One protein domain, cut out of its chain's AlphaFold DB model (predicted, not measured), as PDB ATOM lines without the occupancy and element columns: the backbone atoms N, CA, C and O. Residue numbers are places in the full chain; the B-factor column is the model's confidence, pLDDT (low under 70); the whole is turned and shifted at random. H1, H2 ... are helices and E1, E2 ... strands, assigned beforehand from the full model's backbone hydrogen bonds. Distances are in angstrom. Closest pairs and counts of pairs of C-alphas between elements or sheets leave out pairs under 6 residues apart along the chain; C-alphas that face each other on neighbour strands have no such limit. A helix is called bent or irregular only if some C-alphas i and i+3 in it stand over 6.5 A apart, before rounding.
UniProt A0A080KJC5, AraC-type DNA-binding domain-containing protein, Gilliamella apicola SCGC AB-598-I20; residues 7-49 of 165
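Overview. This is residues 7 to 49 of the 165 residues of the protein "AraC-type DNA-binding domain-containing protein" of Gilliamella apicola SCGC AB-598-I20 (UniProt A0A080KJC5). One long helix, H1, is followed by a long link that folds back in a wide bow along it, so that the printed part makes a narrow, open loop. The loop closes near the beginning of H1, where residues 7 to 8 pair with residues 42 to 43 of the short strand E1, and residues 45 to 49 run on past E1 as a tail. The printed part has 43 residues, with one named helix and one named strand in the order H1, E1; the class is mostly helix, and under half of the residues, 21, are in named elements. The whole is extended, with a radius of gyration of the C-alphas of 14.9 A and spans of 49 by 16 by 9 A.

Along the chain. The printed part begins at Val 7, C-alpha at (167.143, 172.356, 263.040). H1 is residues 11 to 28, 25.5 A from C-alpha 11 at (168.103, 183.207, 265.319) to C-alpha 28 at (159.502, 206.880, 261.365). Residues 29 to 41 hold no named element. E1 is residues 42 to 44, 6.3 A long, and ends with C-alpha 44 at (172.061, 169.570, 261.250).

Arrangement. In H1 every O i to N i+4 pair is within hydrogen-bond range, and H1 is not bent. Residues 24 to 29, of which 24 to 28 belong to H1, stand free. H1 and E1 are apart. E1 pairs with no named strand; the pairing of its residues 42 to 43 with residues 7 to 8 is antiparallel.

Size, cuts and confidence. The outline is only just a rod. The two C-alphas farthest apart are those of Lys 28 and Arg 47, at 48.9 A, while the C-alphas of Val 7 and Thr 49 are 12.2 A apart. The link from H1 to E1, 13 residues, is long. The printed part has no cut. The mean pLDDT of the printed part is 88.4, and no printed residue is under 70.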
ATOM      1  N   VAL A   7     167.345 171.271 264.007       91.31
ATOM      2  CA  VAL A   7     167.143 172.356 263.040       91.31
ATOM      3  C   VAL A   7     167.898 173.605 263.518       91.31
ATOM      4  O   VAL A   7     167.597 174.132 264.587       91.31
ATOM      5  N   LYS A   8     168.876 174.098 262.741       88.50
ATOM      6  CA  LYS A   8     169.529 175.402 262.979       88.50
ATOM      7  C   LYS A   8     168.537 176.491 262.578       88.50
ATOM      8  O   LYS A   8     168.316 176.728 261.392       88.50
ATOM      9  N   GLN A   9     167.927 177.129 263.567       91.81
ATOM     10  CA  GLN A   9     167.041 178.271 263.350       91.81
ATOM     11  C   GLN A   9     167.825 179.493 262.835       91.81
ATOM     12  O   GLN A   9     169.032 179.609 263.057       91.81
ATOM     13  N   GLY A  10     167.138 180.427 262.175       89.44
ATOM     14  CA  GLY A  10     167.695 181.721 261.765       89.44
ATOM     15  C   GLY A  10     167.751 182.743 262.903       89.44
ATOM     16  O   GLY A  10     167.362 183.882 262.704       89.44
ATOM     17  N   THR A  11     168.182 182.357 264.108       92.19
ATOM     18  CA  THR A  11     168.103 183.207 265.319       92.19
ATOM     19  C   THR A  11     168.861 184.519 265.207       92.19
ATOM     20  O   THR A  11     168.374 185.557 265.641       92.19
ATOM     21  N   GLU A  12     170.030 184.489 264.586       91.88
ATOM     22  CA  GLU A  12     170.824 185.684 264.311       91.88
ATOM     23  C   GLU A  12     170.103 186.649 263.358       91.88
ATOM     24  O   GLU A  12     170.020 187.844 263.624       91.88
ATOM     25  N   GLU A  13     169.511 186.120 262.286       92.44
ATOM     26  CA  GLU A  13     168.731 186.902 261.322       92.44
ATOM     27  C   GLU A  13     167.449 187.453 261.958       92.44
ATOM     28  O   GLU A  13     167.108 188.614 261.743       92.44
ATOM     29  N   MET A  14     166.791 186.663 262.817       94.12
ATOM     30  CA  MET A  14     165.672 187.124 263.642       94.12
ATOM     31  C   MET A  14     166.077 188.330 264.496       94.12
ATOM     32  O   MET A  14     165.371 189.336 264.501       94.12
ATOM     33  N   GLY A  15     167.226 188.264 265.177       95.38
ATOM     34  CA  GLY A  15     167.749 189.375 265.975       95.38
ATOM     35  C   GLY A  15     168.087 190.607 265.132       95.38
ATOM     36  O   GLY A  15     167.717 191.726 265.491       95.38
ATOM     37  N   PHE A  16     168.732 190.409 263.982       94.69
ATOM     38  CA  PHE A  16     169.085 191.490 263.063       94.69
ATOM     39  C   PHE A  16     167.847 192.213 262.514       94.69
ATOM     40  O   PHE A  16     167.760 193.443 262.565       94.69
ATOM     41  N   GLU A  17     166.852 191.466 262.028       93.19
ATOM     42  CA  GLU A  17     165.611 192.049 261.519       93.19
ATOM     43  C   GLU A  17     164.785 192.703 262.638       93.19
ATOM     44  O   GLU A  17     164.181 193.753 262.404       93.19
ATOM     45  N   ALA A  18     164.822 192.170 263.865       93.00
ATOM     46  CA  ALA A  18     164.216 192.811 265.032       93.00
ATOM     47  C   ALA A  18     164.872 194.166 265.352       93.00
ATOM     48  O   ALA A  18     164.171 195.172 265.487       93.00
ATOM     49  N   ALA A  19     166.206 194.233 265.394       94.81
ATOM     50  CA  ALA A  19     166.937 195.484 265.615       94.81
ATOM     51  C   ALA A  19     166.652 196.520 264.509       94.81
ATOM     52  O   ALA A  19     166.406 197.696 264.781       94.81
ATOM     53  N   LYS A  20     166.598 196.077 263.251       91.88
ATOM     54  CA  LYS A  20     166.261 196.919 262.094       91.88
ATOM     55  C   LYS A  20     164.829 197.452 262.150       91.88
ATOM     56  O   LYS A  20     164.579 198.587 261.739       91.88
ATOM     57  N   LEU A  21     163.879 196.651 262.634       91.19
ATOM     58  CA  LEU A  21     162.509 197.096 262.887       91.19
ATOM     59  C   LEU A  21     162.469 198.147 263.996       91.19
ATOM     60  O   LEU A  21     161.872 199.201 263.789       91.19
ATOM     61  N   LEU A  22     163.158 197.909 265.112       91.62
ATOM     62  CA  LEU A  22     163.245 198.857 266.223       91.62
ATOM     63  C   LEU A  22     163.809 200.214 265.771       91.62
ATOM     64  O   LEU A  22     163.228 201.257 266.061       91.62
ATOM     65  N   GLN A  23     164.868 200.210 264.958       93.25
ATOM     66  CA  GLN A  23     165.420 201.439 264.382       93.25
ATOM     67  C   GLN A  23     164.400 202.194 263.515       93.25
ATOM     68  O   GLN A  23     164.337 203.425 263.539       93.25
ATOM     69  N   LYS A  24     163.577 201.476 262.738       90.00
ATOM     70  CA  LYS A  24     162.506 202.091 261.938       90.00
ATOM     71  C   LYS A  24     161.411 202.695 262.813       90.00
ATOM     72  O   LYS A  24     160.889 203.744 262.439       90.00
ATOM     73  N   ILE A  25     161.093 202.071 263.951       90.69
ATOM     74  CA  ILE A  25     160.157 202.627 264.937       90.69
ATOM     75  C   ILE A  25     160.692 203.971 265.438       90.69
ATOM     76  O   ILE A  25     159.972 204.962 265.347       90.69
ATOM     77  N   PHE A  26     161.958 204.035 265.863       92.19
ATOM     78  CA  PHE A  26     162.555 205.283 266.351       92.19
ATOM     79  C   PHE A  26     162.579 206.402 265.301       92.19
ATOM     80  O   PHE A  26     162.310 207.551 265.632       92.19
ATOM     81  N   ASN A  27     162.849 206.077 264.032       90.44
ATOM     82  CA  ASN A  27     163.007 207.101 262.991       90.44
ATOM     83  C   ASN A  27     161.685 207.550 262.345       90.44
ATOM     84  O   ASN A  27     161.586 208.687 261.894       90.44
ATOM     85  N   LYS A  28     160.708 206.645 262.186       78.88
ATOM     86  CA  LYS A  28     159.502 206.880 261.365       78.88
ATOM     87  C   LYS A  28     158.182 206.637 262.108       78.88
ATOM     88  O   LYS A  28     157.123 206.784 261.504       78.88
ATOM     89  N   GLY A  29     158.218 206.249 263.385       76.50
ATOM     90  CA  GLY A  29     157.062 206.149 264.290       76.50
ATOM     91  C   GLY A  29     156.056 205.025 264.005       76.50
ATOM     92  O   GLY A  29     155.370 204.581 264.921       76.50
ATOM     93  N   LYS A  30     155.961 204.520 262.768       78.31
ATOM     94  CA  LYS A  30     155.075 203.407 262.392       78.31
ATOM     95  C   LYS A  30     155.794 202.366 261.547       78.31
ATOM     96  O   LYS A  30     156.460 202.680 260.562       78.31
ATOM     97  N   VAL A  31     155.602 201.103 261.918       83.38
ATOM     98  CA  VAL A  31     156.100 199.931 261.192       83.38
ATOM     99  C   VAL A  31     154.989 198.881 261.149       83.38
ATOM    100  O   VAL A  31     154.122 198.870 262.020       83.38
ATOM    101  N   SER A  32     154.978 198.038 260.114       81.88
ATOM    102  CA  SER A  32     153.963 196.985 259.962       81.88
ATOM    103  C   SER A  32     153.950 196.041 261.166       81.88
ATOM    104  O   SER A  32     155.009 195.578 261.589       81.88
ATOM    105  N   THR A  33     152.756 195.716 261.663       83.19
ATOM    106  CA  THR A  33     152.526 194.746 262.748       83.19
ATOM    107  C   THR A  33     152.416 193.305 262.250       83.19
ATOM    108  O   THR A  33     152.343 192.381 263.056       83.19
ATOM    109  N   SER A  34     152.417 193.091 260.929       87.62
ATOM    110  CA  SER A  34     152.398 191.753 260.339       87.62
ATOM    111  C   SER A  34     153.611 190.934 260.813       87.62
ATOM    112  O   SER A  34     154.743 191.413 260.646       87.62
ATOM    113  N   PRO A  35     153.419 189.705 261.327       89.38
ATOM    114  CA  PRO A  35     154.521 188.834 261.713       89.38
ATOM    115  C   PRO A  35     155.491 188.610 260.552       89.38
ATOM    116  O   PRO A  35     155.078 188.313 259.430       89.38
ATOM    117  N   ARG A  36     156.792 188.737 260.825       89.69
ATOM    118  CA  ARG A  36     157.840 188.336 259.883       89.69
ATOM    119  C   ARG A  36     158.313 186.942 260.239       89.69
ATOM    120  O   ARG A  36     158.828 186.727 261.332       89.69
ATOM    121  N   LEU A  37     158.133 186.014 259.311       93.12
ATOM    122  CA  LEU A  37     158.610 184.649 259.456       93.12
ATOM    123  C   LEU A  37     160.037 184.566 258.924       93.12
ATOM    124  O   LEU A  37     160.293 184.937 257.780       93.12
ATOM    125  N   ILE A  38     160.951 184.080 259.760       92.38
ATOM    126  CA  ILE A  38     162.325 183.777 259.363       92.38
ATOM    127  C   ILE A  38     162.457 182.263 259.262       92.38
ATOM    128  O   ILE A  38     162.228 181.536 260.232       92.38
ATOM    129  N   SER A  39     162.809 181.792 258.070       92.75
ATOM    130  CA  SER A  39     162.980 180.368 257.799       92.75
ATOM    131  C   SER A  39     164.179 179.793 258.566       92.75
ATOM    132  O   SER A  39     165.169 180.489 258.810       92.75
ATOM    133  N   PRO A  40     164.142 178.507 258.952       92.75
ATOM    134  CA  PRO A  40     165.317 177.842 259.501       92.75
ATOM    135  C   PRO A  40     166.455 177.795 258.467       92.75
ATOM    136  O   PRO A  40     166.210 177.586 257.281       92.75
ATOM    137  N   LYS A  41     167.707 177.943 258.922       89.94
ATOM    138  CA  LYS A  41     168.897 177.968 258.053       89.94
ATOM    139  C   LYS A  41     169.191 176.592 257.447       89.94
ATOM    140  O   LYS A  41     169.475 176.495 256.259       89.94
ATOM    141  N   LYS A  42     169.196 175.529 258.266       88.88
ATOM    142  CA  LYS A  42     169.471 174.146 257.819       88.88
ATOM    143  C   LYS A  42     169.089 173.098 258.859       88.88
ATOM    144  O   LYS A  42     169.029 173.396 260.051       88.88
ATOM    145  N   VAL A  43     168.934 171.849 258.425       88.62
ATOM    146  CA  VAL A  43     168.950 170.683 259.320       88.62
ATOM    147  C   VAL A  43     170.403 170.274 259.560       88.62
ATOM    148  O   VAL A  43     171.179 170.102 258.625       88.62
ATOM    149  N   ILE A  44     170.791 170.158 260.827       84.81
ATOM    150  CA  ILE A  44     172.061 169.570 261.250       84.81
ATOM    151  C   ILE A  44     171.791 168.095 261.524       84.81
ATOM    152  O   ILE A  44     171.293 167.728 262.593       84.81
ATOM    153  N   GLU A  45     172.108 167.262 260.542       82.62
ATOM    154  CA  GLU A  45     172.047 165.811 260.673       82.62
ATOM    155  C   GLU A  45     173.100 165.321 261.673       82.62
ATOM    156  O   GLU A  45     174.265 165.726 261.649       82.62
ATOM    157  N   ARG A  46     172.673 164.452 262.588       80.12
ATOM    158  CA  ARG A  46     173.513 163.784 263.583       80.12
ATOM    159  C   ARG A  46     173.097 162.315 263.713       80.12
ATOM    160  O   ARG A  46     172.344 161.780 262.904       80.12
ATOM    161  N   ARG A  47     173.611 161.637 264.744       72.25
ATOM    162  CA  ARG A  47     173.485 160.183 264.921       72.25
ATOM    163  C   ARG A  47     172.041 159.700 265.023       72.25
ATOM    164  O   ARG A  47     171.774 158.586 264.594       72.25
ATOM    165  N   SER A  48     171.124 160.505 265.563       80.31
ATOM    166  CA  SER A  48     169.721 160.093 265.704       80.31
ATOM    167  C   SER A  48     168.978 159.946 264.373       80.31
ATOM    168  O   SER A  48     167.915 159.338 264.359       80.31
ATOM    169  N   THR A  49     169.506 160.492 263.272       78.62
ATOM    170  CA  THR A  49     168.907 160.365 261.931       78.62
ATOM    171  C   THR A  49     169.861 159.758 260.900       78.62
ATOM    172  O   THR A  49     169.557 159.803 259.714       78.62
TER     173      THR A  49